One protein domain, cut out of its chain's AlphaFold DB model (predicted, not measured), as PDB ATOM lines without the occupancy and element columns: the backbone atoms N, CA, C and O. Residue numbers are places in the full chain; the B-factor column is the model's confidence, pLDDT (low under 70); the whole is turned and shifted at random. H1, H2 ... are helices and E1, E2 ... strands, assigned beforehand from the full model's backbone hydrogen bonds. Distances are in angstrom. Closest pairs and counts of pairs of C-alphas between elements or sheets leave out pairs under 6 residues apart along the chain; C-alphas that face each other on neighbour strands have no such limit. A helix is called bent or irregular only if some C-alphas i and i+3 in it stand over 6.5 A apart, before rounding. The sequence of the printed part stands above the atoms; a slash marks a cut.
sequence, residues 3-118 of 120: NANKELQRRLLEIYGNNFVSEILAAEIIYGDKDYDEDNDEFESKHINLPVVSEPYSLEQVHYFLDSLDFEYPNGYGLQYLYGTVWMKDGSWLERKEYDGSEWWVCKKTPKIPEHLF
ATOM      1  N   ASN A   3      35.488  84.918  98.371       95.88
ATOM      2  CA  ASN A   3      35.577  83.563  97.830       95.88
ATOM      3  C   ASN A   3      34.722  83.439  96.557       95.88
ATOM      4  O   ASN A   3      33.518  83.712  96.600       95.88
ATOM      5  N   ALA A   4      35.342  83.034  95.444       95.94
ATOM      6  CA  ALA A   4      34.708  83.026  94.125       95.94
ATOM      7  C   ALA A   4      33.503  82.071  94.057       95.94
ATOM      8  O   ALA A   4      32.444  82.450  93.547       95.94
ATOM      9  N   ASN A   5      33.625  80.878  94.647       97.00
ATOM     10  CA  ASN A   5      32.540  79.903  94.740       97.00
ATOM     11  C   ASN A   5      31.323  80.468  95.495       97.00
ATOM     12  O   ASN A   5      30.215  80.539  94.958       97.00
ATOM     13  N   LYS A   6      31.528  80.947  96.729       97.06
ATOM     14  CA  LYS A   6      30.447  81.482  97.580       97.06
ATOM     15  C   LYS A   6      29.737  82.668  96.934       97.06
ATOM     16  O   LYS A   6      28.515  82.786  97.039       97.06
ATOM     17  N   GLU A   7      30.485  83.552  96.280       96.62
ATOM     18  CA  GLU A   7      29.913  84.705  95.594       96.62
ATOM     19  C   GLU A   7      29.031  84.291  94.411       96.62
ATOM     20  O   GLU A   7      27.893  84.761  94.305       96.62
ATOM     21  N   LEU A   8      29.530  83.400  93.546       97.06
ATOM     22  CA  LEU A   8      28.781  82.914  92.390       97.06
ATOM     23  C   LEU A   8      27.528  82.148  92.829       97.06
ATOM     24  O   LEU A   8      26.435  82.437  92.341       97.06
ATOM     25  N   GLN A   9      27.655  81.227  93.792       97.12
ATOM     26  CA  GLN A   9      26.515  80.477  94.326       97.12
ATOM     27  C   GLN A   9      25.449  81.402  94.909       97.12
ATOM     28  O   GLN A   9      24.269  81.235  94.605       97.12
ATOM     29  N   ARG A  10      25.840  82.413  95.699       96.88
ATOM     30  CA  ARG A  10      24.895  83.401  96.232       96.88
ATOM     31  C   ARG A  10      24.118  84.070  95.100       96.88
ATOM     32  O   ARG A  10      22.897  84.175  95.182       96.88
ATOM     33  N   ARG A  11      24.803  84.488  94.030       96.94
ATOM     34  CA  ARG A  11      24.145  85.138  92.892       96.94
ATOM     35  C   ARG A  11      23.197  84.195  92.153       96.94
ATOM     36  O   ARG A  11      22.091  84.600  91.806       96.94
ATOM     37  N   LEU A  12      23.610  82.954  91.923       96.56
ATOM     38  CA  LEU A  12      22.780  81.939  91.275       96.56
ATOM     39  C   LEU A  12      21.525  81.630  92.101       96.56
ATOM     40  O   LEU A  12      20.424  81.615  91.552       96.56
ATOM     41  N   LEU A  13      21.669  81.480  93.419       96.25
ATOM     42  CA  LEU A  13      20.556  81.274  94.348       96.25
ATOM     43  C   LEU A  13      19.575  82.454  94.354       96.25
ATOM     44  O   LEU A  13      18.367  82.237  94.356       96.25
ATOM     45  N   GLU A  14      20.066  83.695  94.314       96.38
ATOM     46  CA  GLU A  14      19.214  84.893  94.248       96.38
ATOM     47  C   GLU A  14      18.332  84.942  92.992       96.38
ATOM     48  O   GLU A  14      17.246  85.519  93.034       96.38
ATOM     49  N   ILE A  15      18.799  84.382  91.872       94.69
ATOM     50  CA  ILE A  15      18.115  84.484  90.575       94.69
ATOM     51  C   ILE A  15      17.256  83.247  90.288       94.69
ATOM     52  O   ILE A  15      16.110  83.392  89.864       94.69
ATOM     53  N   TYR A  16      17.796  82.047  90.509       93.81
ATOM     54  CA  TYR A  16      17.174  80.774  90.110       93.81
ATOM     55  C   TYR A  16      16.690  79.937  91.306       93.81
ATOM     56  O   TYR A  16      16.072  78.886  91.120       93.81
ATOM     57  N   GLY A  17      16.944  80.379  92.543       95.06
ATOM     58  CA  GLY A  17      16.633  79.610  93.747       95.06
ATOM     59  C   GLY A  17      17.408  78.291  93.814       95.06
ATOM     60  O   GLY A  17      18.433  78.114  93.161       95.06
ATOM     61  N   ASN A  18      16.895  77.330  94.584       90.38
ATOM     62  CA  ASN A  18      17.556  76.034  94.813       90.38
ATOM     63  C   ASN A  18      17.690  75.157  93.554       90.38
ATOM     64  O   ASN A  18      18.407  74.161  93.584       90.38
ATOM     65  N   ASN A  19      17.022  75.515  92.455       87.81
ATOM     66  CA  ASN A  19      17.082  74.768  91.201       87.81
ATOM     67  C   ASN A  19      18.249  75.201  90.305       87.81
ATOM     68  O   ASN A  19      18.428  74.619  89.244       87.81
ATOM     69  N   PHE A  20      19.063  76.189  90.701       90.94
ATOM     70  CA  PHE A  20      20.101  76.745  89.825       90.94
ATOM     71  C   PHE A  20      21.039  75.682  89.227       90.94
ATOM     72  O   PHE A  20      21.486  75.833  88.094       90.94
ATOM     73  N   VAL A  21      21.302  74.591  89.956       90.69
ATOM     74  CA  VAL A  21      22.176  73.502  89.501       90.69
ATOM     75  C   VAL A  21      21.646  72.847  88.225       90.69
ATOM     76  O   VAL A  21      22.422  72.578  87.312       90.69
ATOM     77  N   SER A  22      20.329  72.643  88.114       90.81
ATOM     78  CA  SER A  22      19.734  72.078  86.898       90.81
ATOM     79  C   SER A  22      19.691  73.065  85.737       90.81
ATOM     80  O   SER A  22      19.471  72.635  84.605       90.81
ATOM     81  N   GLU A  23      19.901  74.356  85.993       92.81
ATOM     82  CA  GLU A  23      19.782  75.424  84.999       92.81
ATOM     83  C   GLU A  23      21.110  75.795  84.336       92.81
ATOM     84  O   GLU A  23      21.090  76.390  83.259       92.81
ATOM     85  N   ILE A  24      22.255  75.447  84.933       95.12
ATOM     86  CA  ILE A  24      23.565  75.730  84.333       95.12
ATOM     87  C   ILE A  24      23.733  74.897  83.057       95.12
ATOM     88  O   ILE A  24      23.543  73.678  83.046       95.12
ATOM     89  N   LEU A  25      24.093  75.581  81.973       95.25
ATOM     90  CA  LEU A  25      24.373  74.990  80.667       95.25
ATOM     91  C   LEU A  25      25.874  74.856  80.413       95.25
ATOM     92  O   LEU A  25      26.303  73.845  79.872       95.25
ATOM     93  N   ALA A  26      26.640  75.891  80.755       96.88
ATOM     94  CA  ALA A  26      28.083  75.962  80.561       96.88
ATOM     95  C   ALA A  26      28.664  77.107  81.396       96.88
ATOM     96  O   ALA A  26      27.937  78.002  81.837       96.88
ATOM     97  N   ALA A  27      29.978  77.119  81.570       97.81
ATOM     98  CA  ALA A  27      30.692  78.217  82.198       97.81
ATOM     99  C   ALA A  27      32.130  78.311  81.689       97.81
ATOM    100  O   ALA A  27      32.774  77.301  81.408       97.81
ATOM    101  N   GLU A  28      32.636  79.533  81.637       97.25
ATOM    102  CA  GLU A  28      34.051  79.842  81.462       97.25
ATOM    103  C   GLU A  28      34.416  80.856  82.536       97.25
ATOM    104  O   GLU A  28      33.807  81.926  82.618       97.25
ATOM    105  N   ILE A  29      35.380  80.511  83.382       96.62
ATOM    106  CA  ILE A  29      35.892  81.378  84.435       96.62
ATOM    107  C   ILE A  29      37.407  81.419  84.327       96.62
ATOM    108  O   ILE A  29      38.073  80.390  84.249       96.62
ATOM    109  N   ILE A  30      37.943  82.632  84.339       93.75
ATOM    110  CA  ILE A  30      39.376  82.887  84.328       93.75
ATOM    111  C   ILE A  30      39.683  83.653  85.603       93.75
ATOM    112  O   ILE A  30      39.132  84.730  85.831       93.75
ATOM    113  N   TYR A  31      40.538  83.083  86.438       91.19
ATOM    114  CA  TYR A  31      41.096  83.774  87.587       91.19
ATOM    115  C   TYR A  31      42.541  84.132  87.295       91.19
ATOM    116  O   TYR A  31      43.371  83.257  87.050       91.19
ATOM    117  N   GLY A  32      42.825  85.421  87.334       86.06
ATOM    118  CA  GLY A  32      44.158  85.947  87.194       86.06
ATOM    119  C   GLY A  32      44.172  87.409  86.791       86.06
ATOM    120  O   GLY A  32      43.136  87.974  86.455       86.06
ATOM    121  N   ASP A  33      45.350  88.011  86.838       73.44
ATOM    122  CA  ASP A  33      45.565  89.356  86.343       73.44
ATOM    123  C   ASP A  33      45.769  89.316  84.825       73.44
ATOM    124  O   ASP A  33      46.633  88.591  84.335       73.44
ATOM    125  N   LYS A  34      44.930  90.033  84.073       63.66
ATOM    126  CA  LYS A  34      45.049  90.118  82.609       63.66
ATOM    127  C   LYS A  34      45.942  91.268  82.151       63.66
ATOM    128  O   LYS A  34      46.281  91.303  80.972       63.66
ATOM    129  N   ASP A  35      46.291  92.178  83.058       58.97
ATOM    130  CA  ASP A  35      46.994  93.424  82.756       58.97
ATOM    131  C   ASP A  35      48.452  93.415  83.256       58.97
ATOM    132  O   ASP A  35      49.185  94.380  83.036       58.97
ATOM    133  N   TYR A  36      48.902  92.336  83.911       57.25
ATOM    134  CA  TYR A  36      50.304  92.164  84.299       57.25
ATOM    135  C   TYR A  36      51.142  91.566  83.159       57.25
ATOM    136  O   TYR A  36      50.819  90.508  82.621       57.25
ATOM    137  N   ASP A  37      52.226  92.277  82.826       51.00
ATOM    138  CA  ASP A  37      53.203  91.987  81.767       51.00
ATOM    139  C   ASP A  37      53.747  90.545  81.798       51.00
ATOM    140  O   ASP A  37      54.119  90.024  82.854       51.00
ATOM    141  N   GLU A  38      53.884  89.961  80.602       52.69
ATOM    142  CA  GLU A  38      54.357  88.598  80.278       52.69
ATOM    143  C   GLU A  38      55.788  88.262  80.768       52.69
ATOM    144  O   GLU A  38      56.257  87.141  80.583       52.69
ATOM    145  N   ASP A  39      56.489  89.200  81.412       57.78
ATOM    146  CA  ASP A  39      57.887  89.052  81.848       57.78
ATOM    147  C   ASP A  39      58.048  88.391  83.234       57.78
ATOM    148  O   ASP A  39      59.174  88.169  83.691       57.78
ATOM    149  N   ASN A  40      56.946  88.073  83.923       53.22
ATOM    150  CA  ASN A  40      56.958  87.424  85.236       53.22
ATOM    151  C   ASN A  40      56.335  86.018  85.162       53.22
ATOM    152  O   ASN A  40      55.124  85.846  85.284       53.22
ATOM    153  N   ASP A  41      57.195  85.009  85.016       53.56
ATOM    154  CA  ASP A  41      56.900  83.567  84.867       53.56
ATOM    155  C   ASP A  41      56.110  82.922  86.046       53.56
ATOM    156  O   ASP A  41      55.896  81.712  86.064       53.56
ATOM    157  N   GLU A  42      55.698  83.688  87.068       56.00
ATOM    158  CA  GLU A  42      55.116  83.168  88.321       56.00
ATOM    159  C   GLU A  42      53.596  83.350  88.470       56.00
ATOM    160  O   GLU A  42      53.003  82.733  89.359       56.00
ATOM    161  N   PHE A  43      52.936  84.160  87.634       63.47
ATOM    162  CA  PHE A  43      51.491  84.372  87.763       63.47
ATOM    163  C   PHE A  43      50.694  83.480  86.795       63.47
ATOM    164  O   PHE A  43      50.336  83.867  85.687       63.47
ATOM    165  N   GLU A  44      50.403  82.251  87.229       68.50
ATOM    166  CA  GLU A  44      49.616  81.290  86.450       68.50
ATOM    167  C   GLU A  44      48.112  81.614  86.525       68.50
ATOM    168  O   GLU A  44      47.461  81.456  87.565       68.50
ATOM    169  N   SER A  45      47.530  82.053  85.406       83.00
ATOM    170  CA  SER A  45      46.081  82.218  85.286       83.00
ATOM    171  C   SER A  45      45.373  80.863  85.366       83.00
ATOM    172  O   SER A  45      45.695  79.937  84.619       83.00
ATOM    173  N   LYS A  46      44.348  80.747  86.211       90.00
ATOM    174  CA  LYS A  46      43.514  79.542  86.297       90.00
ATOM    175  C   LYS A  46      42.345  79.640  85.330       90.00
ATOM    176  O   LYS A  46      41.531  80.555  85.435       90.00
ATOM    177  N   HIS A  47      42.233  78.658  84.444       93.44
ATOM    178  CA  HIS A  47      41.103  78.504  83.533       93.44
ATOM    179  C   HIS A  47      40.199  77.378  84.027       93.44
ATOM    180  O   HIS A  47      40.617  76.224  84.119       93.44
ATOM    181  N   ILE A  48      38.959  77.719  84.353       95.94
ATOM    182  CA  ILE A  48      37.977  76.821  84.950       95.94
ATOM    183  C   ILE A  48      36.751  76.808  84.050       95.94
ATOM    184  O   ILE A  48      36.039  77.804  83.932       95.94
ATOM    185  N   ASN A  49      36.502  75.660  83.427       96.00
ATOM    186  CA  ASN A  49      35.487  75.533  82.392       96.00
ATOM    187  C   ASN A  49      34.497  74.420  82.715       96.00
ATOM    188  O   ASN A  49      34.871  73.332  83.153       96.00
ATOM    189  N   LEU A  50      33.237  74.684  82.395       96.31
ATOM    190  CA  LEU A  50      32.170  73.705  82.304       96.31
ATOM    191  C   LEU A  50      31.665  73.749  80.849       96.31
ATOM    192  O   LEU A  50      31.031  74.736  80.476       96.31
ATOM    193  N   PRO A  51      32.022  72.773  79.991       95.50
ATOM    194  CA  PRO A  51      31.748  72.850  78.553       95.50
ATOM    195  C   PRO A  51      30.246  72.810  78.217       95.50
ATOM    196  O   PRO A  51      29.389  72.707  79.079       95.50
ATOM    197  N   VAL A  52      29.891  72.891  76.936       92.25
ATOM    198  CA  VAL A  52      28.514  72.593  76.509       92.25
ATOM    199  C   VAL A  52      28.395  71.090  76.271       92.25
ATOM    200  O   VAL A  52      29.227  70.498  75.582       92.25
ATOM    201  N   VAL A  53      27.347  70.475  76.812       85.88
ATOM    202  CA  VAL A  53      27.045  69.042  76.671       85.88
ATOM    203  C   VAL A  53      25.622  68.838  76.151       85.88
ATOM    204  O   VAL A  53      24.757  69.695  76.320       85.88
ATOM    205  N   SER A  54      25.378  67.705  75.487       82.00
ATOM    206  CA  SER A  54      24.056  67.367  74.938       82.00
ATOM    207  C   SER A  54      23.029  66.999  76.012       82.00
ATOM    208  O   SER A  54      21.836  67.183  75.798       82.00
ATOM    209  N   GLU A  55      23.493  66.494  77.155       86.31
ATOM    210  CA  GLU A  55      22.665  66.086  78.291       86.31
ATOM    211  C   GLU A  55      22.862  67.037  79.479       86.31
ATOM    212  O   GLU A  55      23.955  67.574  79.646       86.31
ATOM    213  N   PRO A  56      21.853  67.240  80.343       84.69
ATOM    214  CA  PRO A  56      22.012  68.007  81.576       84.69
ATOM    215  C   PRO A  56      23.165  67.508  82.454       84.69
ATOM    216  O   PRO A  56      23.318  66.303  82.657       84.69
ATOM    217  N   TYR A  57      23.905  68.439  83.055       90.50
ATOM    218  CA  TYR A  57      24.877  68.104  84.088       90.50
ATOM    219  C   TYR A  57      24.222  67.437  85.298       90.50
ATOM    220  O   TYR A  57      23.146  67.842  85.749       90.50
ATOM    221  N   SER A  58      24.900  66.432  85.853       91.94
ATOM    222  CA  SER A  58      24.541  65.880  87.155       91.94
ATOM    223  C   SER A  58      24.863  66.876  88.275       91.94
ATOM    224  O   SER A  58      25.713  67.758  88.126       91.94
ATOM    225  N   LEU A  59      24.215  66.698  89.432       91.31
ATOM    226  CA  LEU A  59      24.510  67.475  90.644       91.31
ATOM    227  C   LEU A  59      26.006  67.422  90.997       91.31
ATOM    228  O   LEU A  59      26.596  68.446  91.319       91.31
ATOM    229  N   GLU A  60      26.629  66.248  90.877       93.38
ATOM    230  CA  GLU A  60      28.053  66.052  91.178       93.38
ATOM    231  C   GLU A  60      28.968  66.809  90.211       93.38
ATOM    232  O   GLU A  60      29.956  67.391  90.645       93.38
ATOM    233  N   GLN A  61      28.639  66.851  88.916       94.62
ATOM    234  CA  GLN A  61      29.439  67.581  87.925       94.62
ATOM    235  C   GLN A  61      29.396  69.091  88.168       94.62
ATOM    236  O   GLN A  61      30.427  69.758  88.091       94.62
ATOM    237  N   VAL A  62      28.217  69.627  88.497       94.06
ATOM    238  CA  VAL A  62      28.087  71.047  88.843       94.06
ATOM    239  C   VAL A  62      28.785  71.352  90.164       94.06
ATOM    240  O   VAL A  62      29.478  72.361  90.250       94.06
ATOM    241  N   HIS A  63      28.664  70.489  91.177       94.06
ATOM    242  CA  HIS A  63      29.398  70.659  92.432       94.06
ATOM    243  C   HIS A  63      30.911  70.627  92.217       94.06
ATOM    244  O   HIS A  63      31.593  71.507  92.720       94.06
ATOM    245  N   TYR A  64      31.431  69.707  91.404       95.88
ATOM    246  CA  TYR A  64      32.857  69.663  91.078       95.88
ATOM    247  C   TYR A  64      33.342  70.962  90.416       95.88
ATOM    248  O   TYR A  64      34.397  71.492  90.766       95.88
ATOM    249  N   PHE A  65      32.549  71.518  89.495       96.75
ATOM    250  CA  PHE A  65      32.821  72.833  88.918       96.75
ATOM    251  C   PHE A  65      32.816  73.940  89.984       96.75
ATOM    252  O   PHE A  65      33.748  74.737  90.037       96.75
ATOM    253  N   LEU A  66      31.815  73.982  90.864       96.56
ATOM    254  CA  LEU A  66      31.749  74.976  91.938       96.56
ATOM    255  C   LEU A  66      32.927  74.852  92.914       96.56
ATOM    256  O   LEU A  66      33.527  75.861  93.273       96.56
ATOM    257  N   ASP A  67      33.304  73.635  93.294       96.94
ATOM    258  CA  ASP A  67      34.425  73.366  94.198       96.94
ATOM    259  C   ASP A  67      35.764  73.804  93.594       96.94
ATOM    260  O   ASP A  67      36.637  74.289  94.310       96.94
ATOM    261  N   SER A  68      35.919  73.742  92.266       96.69
ATOM    262  CA  SER A  68      37.109  74.289  91.597       96.69
ATOM    263  C   SER A  68      37.243  75.817  91.730       96.69
ATOM    264  O   SER A  68      38.339  76.359  91.567       96.69
ATOM    265  N   LEU A  69      36.154  76.509  92.090       96.50
ATOM    266  CA  LEU A  69      36.115  77.943  92.387       96.50
ATOM    267  C   LEU A  69      36.338  78.262  93.872       96.50
ATOM    268  O   LEU A  69      36.188  79.420  94.271       96.50
ATOM    269  N   ASP A  70      36.642  77.272  94.718       96.50
ATOM    270  CA  ASP A  70      36.836  77.478  96.156       96.50
ATOM    271  C   ASP A  70      38.211  78.092  96.468       96.50
ATOM    272  O   ASP A  70      39.115  77.474  97.027       96.50
ATOM    273  N   PHE A  71      38.376  79.350  96.066       93.62
ATOM    274  CA  PHE A  71      39.544  80.173  96.345       93.62
ATOM    275  C   PHE A  71      39.130  81.618  96.615       93.62
ATOM    276  O   PHE A  71      38.060  82.079  96.203       93.62
ATOM    277  N   GLU A  72      39.991  82.342  97.324       93.75
ATOM    278  CA  GLU A  72      39.804  83.762  97.590       93.75
ATOM    279  C   GLU A  72      40.539  84.633  96.571       93.75
ATOM    280  O   GLU A  72      41.638  84.292  96.138       93.75
ATOM    281  N   TYR A  73      39.959  85.788  96.244       89.56
ATOM    282  CA  TYR A  73      40.587  86.809  95.408       89.56
ATOM    283  C   TYR A  73      40.396  88.229  95.985       89.56
ATOM    284  O   TYR A  73      39.443  88.475  96.747       89.56
ATOM    285  N   PRO A  74      41.307  89.174  95.678       85.69
ATOM    286  CA  PRO A  74      41.238  90.545  96.173       85.69
ATOM    287  C   PRO A  74      40.251  91.396  95.358       85.69
ATOM    288  O   PRO A  74      40.631  92.213  94.534       85.69
ATOM    289  N   ASN A  75      38.960  91.249  95.648       80.06
ATOM    290  CA  ASN A  75      37.908  92.151  95.162       80.06
ATOM    291  C   ASN A  75      37.980  93.515  95.883       80.06
ATOM    292  O   ASN A  75      38.122  93.533  97.113       80.06
ATOM    293  N   GLY A  76      37.845  94.632  95.158       73.81
ATOM    294  CA  GLY A  76      37.761  95.978  95.748       73.81
ATOM    295  C   GLY A  76      39.068  96.774  95.767       73.81
ATOM    296  O   GLY A  76      39.107  97.833  96.387       73.81
ATOM    297  N   TYR A  77      40.140  96.280  95.136       73.12
ATOM    298  CA  TYR A  77      41.489  96.865  95.235       73.12
ATOM    299  C   TYR A  77      41.995  97.499  93.927       73.12
ATOM    300  O   TYR A  77      43.194  97.711  93.771       73.12
ATOM    301  N   GLY A  78      41.086  97.841  93.009       70.25
ATOM    302  CA  GLY A  78      41.395  98.629  91.807       70.25
ATOM    303  C   GLY A  78      41.833  97.830  90.576       70.25
ATOM    304  O   GLY A  78      42.131  98.444  89.559       70.25
ATOM    305  N   LEU A  79      41.849  96.496  90.650       76.88
ATOM    306  CA  LEU A  79      42.107  95.592  89.526       76.88
ATOM    307  C   LEU A  79      41.057  94.477  89.502       76.88
ATOM    308  O   LEU A  79      40.541  94.094  90.555       76.88
ATOM    309  N   GLN A  80      40.754  93.968  88.305       86.25
ATOM    310  CA  GLN A  80      39.865  92.826  88.114       86.25
ATOM    311  C   GLN A  80      40.680  91.529  88.083       86.25
ATOM    312  O   GLN A  80      41.494  91.330  87.181       86.25
ATOM    313  N   TYR A  81      40.409  90.616  89.016       87.62
ATOM    314  CA  TYR A  81      41.105  89.320  89.074       87.62
ATOM    315  C   TYR A  81      40.245  88.141  88.649       87.62
ATOM    316  O   TYR A  81      40.762  87.065  88.354       87.62
ATOM    317  N   LEU A  82      38.924  88.304  88.656       92.00
ATOM    318  CA  LEU A  82      38.007  87.259  88.245       92.00
ATOM    319  C   LEU A  82      37.296  87.705  86.975       92.00
ATOM    320  O   LEU A  82      36.758  88.806  86.895       92.00
ATOM    321  N   TYR A  83      37.247  86.825  85.988       93.50
ATOM    322  CA  TYR A  83      36.539  87.011  84.728       93.50
ATOM    323  C   TYR A  83      35.682  85.786  84.477       93.50
ATOM    324  O   TYR A  83      36.013  84.688  84.920       93.50
ATOM    325  N   GLY A  84      34.598  85.949  83.733       95.31
ATOM    326  CA  GLY A  84      33.862  84.786  83.278       95.31
ATOM    327  C   GLY A  84      32.434  85.053  82.869       95.31
ATOM    328  O   GLY A  84      31.875  86.135  83.090       95.31
ATOM    329  N   THR A  85      31.866  84.006  82.288       98.19
ATOM    330  CA  THR A  85      30.469  83.914  81.895       98.19
ATOM    331  C   THR A  85      29.915  82.559  82.323       98.19
ATOM    332  O   THR A  85      30.563  81.533  82.139       98.19
ATOM    333  N   VAL A  86      28.709  82.550  82.887       97.94
ATOM    334  CA  VAL A  86      27.951  81.329  83.196       97.94
ATOM    335  C   VAL A  86      26.669  81.366  82.385       97.94
ATOM    336  O   VAL A  86      25.845  82.260  82.576       97.94
ATOM    337  N   TRP A  87      26.507  80.422  81.465       97.00
ATOM    338  CA  TRP A  87      25.337  80.323  80.600       97.00
ATOM    339  C   TRP A  87      24.276  79.433  81.227       97.00
ATOM    340  O   TRP A  87      24.579  78.368  81.770       97.00
ATOM    341  N   MET A  88      23.025  79.855  81.090       95.31
ATOM    342  CA  MET A  88      21.859  79.169  81.633       95.31
ATOM    343  C   MET A  88      21.001  78.600  80.500       95.31
ATOM    344  O   MET A  88      20.989  79.115  79.379       95.31
ATOM    345  N   LYS A  89      20.247  77.538  80.789       93.00
ATOM    346  CA  LYS A  89      19.396  76.844  79.805       93.00
ATOM    347  C   LYS A  89      18.279  77.707  79.221       93.00
ATOM    348  O   LYS A  89      17.866  77.479  78.088       93.00
ATOM    349  N   ASP A  90      17.801  78.699  79.965       92.50
ATOM    350  CA  ASP A  90      16.777  79.645  79.507       92.50
ATOM    351  C   ASP A  90      17.321  80.727  78.547       92.50
ATOM    352  O   ASP A  90      16.576  81.610  78.112       92.50
ATOM    353  N   GLY A  91      18.616  80.672  78.209       93.50
ATOM    354  CA  GLY A  91      19.296  81.630  77.338       93.50
ATOM    355  C   GLY A  91      19.754  82.905  78.050       93.50
ATOM    356  O   GLY A  91      20.264  83.818  77.396       93.50
ATOM    357  N   SER A  92      19.580  82.997  79.369       96.69
ATOM    358  CA  SER A  92      20.228  84.021  80.188       96.69
ATOM    359  C   SER A  92      21.679  83.641  80.508       96.69
ATOM    360  O   SER A  92      22.099  82.495  80.341       96.69
ATOM    361  N   TRP A  93      22.477  84.616  80.940       97.69
ATOM    362  CA  TRP A  93      23.848  84.380  81.383       97.69
ATOM    363  C   TRP A  93      24.231  85.320  82.519       97.69
ATOM    364  O   TRP A  93      23.754  86.454  82.598       97.69
ATOM    365  N   LEU A  94      25.100  84.861  83.412       98.06
ATOM    366  CA  LEU A  94      25.798  85.731  84.347       98.06
ATOM    367  C   LEU A  94      27.113  86.151  83.702       98.06
ATOM    368  O   LEU A  94      27.864  85.301  83.242       98.06
ATOM    369  N   GLU A  95      27.399  87.445  83.699       97.00
ATOM    370  CA  GLU A  95      28.689  87.989  83.283       97.00
ATOM    371  C   GLU A  95      29.372  88.692  84.452       97.00
ATOM    372  O   GLU A  95      28.728  89.359  85.273       97.00
ATOM    373  N   ARG A  96      30.689  88.546  84.520       95.00
ATOM    374  CA  ARG A  96      31.530  89.227  85.496       95.00
ATOM    375  C   ARG A  96      31.709  90.696  85.093       95.00
ATOM    376  O   ARG A  96      32.033  90.986  83.941       95.00
ATOM    377  N   LYS A  97      31.487  91.626  86.026       93.44
ATOM    378  CA  LYS A  97      31.728  93.065  85.831       93.44
ATOM    379  C   LYS A  97      32.659  93.628  86.878       93.44
ATOM    380  O   LYS A  97      32.575  93.228  88.035       93.44
ATOM    381  N   GLU A  98      33.458  94.590  86.455       91.69
ATOM    382  CA  GLU A  98      34.252  95.454  87.310       91.69
ATOM    383  C   GLU A  98      33.875  96.914  87.025       91.69
ATOM    384  O   GLU A  98      33.480  97.262  85.904       91.69
ATOM    385  N   TYR A  99      33.886  97.725  88.079       87.25
ATOM    386  CA  TYR A  99      33.875  99.177  88.003       87.25
ATOM    387  C   TYR A  99      34.417  99.748  89.314       87.25
ATOM    388  O   TYR A  99      33.893  99.431  90.386       87.25
ATOM    389  N   ASP A 100      35.404 100.636  89.218       82.69
ATOM    390  CA  ASP A 100      35.989 101.346  90.364       82.69
ATOM    391  C   ASP A 100      36.540 100.382  91.436       82.69
ATOM    392  O   ASP A 100      36.281 100.500  92.636       82.69
ATOM    393  N   GLY A 101      37.222  99.328  90.981       80.69
ATOM    394  CA  GLY A 101      37.784  98.249  91.786       80.69
ATOM    395  C   GLY A 101      36.759  97.268  92.350       80.69
ATOM    396  O   GLY A 101      37.143  96.204  92.831       80.69
ATOM    397  N   SER A 102      35.465  97.591  92.307       84.50
ATOM    398  CA  SER A 102      34.402  96.692  92.750       84.50
ATOM    399  C   SER A 102      34.077  95.711  91.645       84.50
ATOM    400  O   SER A 102      33.798  96.109  90.519       84.50
ATOM    401  N   GLU A 103      34.014  94.428  91.981       90.50
ATOM    402  CA  GLU A 103      33.639  93.418  91.009       90.50
ATOM    403  C   GLU A 103      32.342  92.701  91.449       90.50
ATOM    404  O   GLU A 103      32.263  92.209  92.571       90.50
ATOM    405  N   TRP A 104      31.347  92.514  90.566       93.31
ATOM    406  CA  TRP A 104      30.167  91.651  90.818       93.31
ATOM    407  C   TRP A 104      29.625  90.877  89.589       93.31
ATOM    408  O   TRP A 104      29.907  91.197  88.433       93.31
ATOM    409  N   TRP A 105      28.764  89.881  89.837       96.75
ATOM    410  CA  TRP A 105      28.039  89.129  88.801       96.75
ATOM    411  C   TRP A 105      26.732  89.808  88.360       96.75
ATOM    412  O   TRP A 105      25.810  90.029  89.156       96.75
ATOM    413  N   VAL A 106      26.596  90.067  87.059       97.12
ATOM    414  CA  VAL A 106      25.386  90.630  86.443       97.12
ATOM    415  C   VAL A 106      24.658  89.564  85.643       97.12
ATOM    416  O   VAL A 106      25.223  88.982  84.730       97.12
ATOM    417  N   CYS A 107      23.373  89.358  85.933       96.88
ATOM    418  CA  CYS A 107      22.512  88.521  85.104       96.88
ATOM    419  C   CYS A 107      22.019  89.316  83.894       96.88
ATOM    420  O   CYS A 107      21.445  90.402  84.030       96.88
ATOM    421  N   LYS A 108      22.237  88.757  82.713       97.56
ATOM    422  CA  LYS A 108      21.769  89.241  81.424       97.56
ATOM    423  C   LYS A 108      20.773  88.251  80.854       97.56
ATOM    424  O   LYS A 108      20.902  87.046  81.021       97.56
ATOM    425  N   LYS A 109      19.773  88.777  80.163       95.62
ATOM    426  CA  LYS A 109      18.769  87.994  79.450       95.62
ATOM    427  C   LYS A 109      18.288  88.778  78.247       95.62
ATOM    428  O   LYS A 109      18.252  90.010  78.291       95.62
ATOM    429  N   THR A 110      17.863  88.072  77.210       92.19
ATOM    430  CA  THR A 110      17.225  88.704  76.057       92.19
ATOM    431  C   THR A 110      15.927  89.385  76.507       92.19
ATOM    432  O   THR A 110      15.054  88.722  77.078       92.19
ATOM    433  N   PRO A 111      15.772  90.705  76.305       89.69
ATOM    434  CA  PRO A 111      14.538  91.385  76.660       89.69
ATOM    435  C   PRO A 111      13.400  90.900  75.759       89.69
ATOM    436  O   PRO A 111      13.575  90.712  74.555       89.69
ATOM    437  N   LYS A 112      12.205  90.733  76.332       91.00
ATOM    438  CA  LYS A 112      11.001  90.532  75.523       91.00
ATOM    439  C   LYS A 112      10.703  91.824  74.769       91.00
ATOM    440  O   LYS A 112      10.706  92.897  75.373       91.00
ATOM    441  N   ILE A 113      10.420  91.718  73.473       92.88
ATOM    442  CA  ILE A 113       9.935  92.858  72.694       92.88
ATOM    443  C   ILE A 113       8.557  93.246  73.251       92.88
ATOM    444  O   ILE A 113       7.692  92.373  73.364       92.88
ATOM    445  N   PRO A 114       8.331  94.518  73.620       94.31
ATOM    446  CA  PRO A 114       7.022  94.977  74.067       94.31
ATOM    447  C   PRO A 114       5.921  94.695  73.036       94.31
ATOM    448  O   PRO A 114       6.070  95.027  71.862       94.31
ATOM    449  N   GLU A 115       4.789  94.144  73.485       94.62
ATOM    450  CA  GLU A 115       3.689  93.716  72.599       94.62
ATOM    451  C   GLU A 115       3.161  94.838  71.688       94.62
ATOM    452  O   GLU A 115       2.790  94.598  70.542       94.62
ATOM    453  N   HIS A 116       3.182  96.087  72.161       94.12
ATOM    454  CA  HIS A 116       2.703  97.245  71.403       94.12
ATOM    455  C   HIS A 116       3.572  97.614  70.185       94.12
ATOM    456  O   HIS A 116       3.164  98.459  69.390       94.12
ATOM    457  N   LEU A 117       4.765  97.026  70.040       94.81
ATOM    458  CA  LEU A 117       5.653  97.255  68.895       94.81
ATOM    459  C   LEU A 117       5.401  96.278  67.738       94.81
ATOM    460  O   LEU A 117       5.878  96.519  66.628       94.81
ATOM    461  N   PHE A 118       4.653  95.194  67.962       92.56
ATOM    462  CA  PHE A 118       4.256  94.293  66.884       92.56
ATOM    463  C   PHE A 118       3.145  94.954  66.060       92.56
ATOM    464  O   PHE A 118       2.090  95.320  66.583       92.56
TER     465      PHE A 118
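This is residues 3 to 118 of the 120 residues of an uncharacterized protein of Bacteroidetes bacterium (UniProt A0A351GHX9). One curved sheet of five strands, E2 - E1 - E3 - E4 - E5, has helices H1 and H2 side by side over one face, while its other face is bare of named helices. Two stretches stick out from this body, the loop residues 36 to 42 and the tail residues 112 to 118, and between them they make the longest axis. The printed part has 116 residues, with two named helices and five named strands in the order H1, E1, E2, H2, E3, E4, E5. The sheet is antiparallel throughout and the class is mixed, helices and strands. The whole is only just compact, close to loose, with a radius of gyration of the C-alphas of 16.0 A and spans of 54 by 37 by 23 A.

H1, residues 4 to 23, is irregular, with C-alphas 15 and 18 9.5 A apart and a kink of 111 degrees near residue 15. E1, residues 24 to 31, and E2, residues 46 to 50, form a hairpin with N 29 and O 48 at 2.8 A. H2, residues 59 to 68, touches H1 at a shallow tilt of 14 degrees, opposite ways; their closest C-alphas are those of Asn 5 and Leu 66, 5.7 A apart. H2 lies over E1 at a height over the sheet of 9.5 A. E3, residues 82 to 88, is antiparallel to E1, with N 85 and O 28 at 2.9 A. E2, H2 and E3 form a split strand-helix-strand unit, two strands running the same way with E1 between them, and its crossover is right-handed. E3, E4, residues 93 to 99, and E5, residues 102 to 108, form a meander, each strand the antiparallel neighbour of the one before; N 94 and O 86 are 2.8 A apart, and N 97 and O 104 2.9 A. H1 lies over E3, E4 and, only just, with 3 C-alphas, E5, at a height of 9.2 A. Both helices lie on the same face, two layers in all. Every O i to N i+4 pair is within hydrogen-bond range in H2, and 10 of 16 are in H1.

H1 begins at C-alpha 4 (34.708, 83.026, 94.125) and is 19.1 A long. E1 measures 19.6 A, E2 13.4 A, H2 14.4 A, E3 19.2 A, E4 19.1 A and E5 18.5 A. E5 ends at C-alpha 108 (21.769, 89.241, 81.424).

The C-alphas of Asp 41 and His 116, the two farthest apart, are 57.5 A apart. The printed part has no cut. The links E1 to E2 and H2 to E3 are long. Residues 34 to 44 have pLDDT under 70.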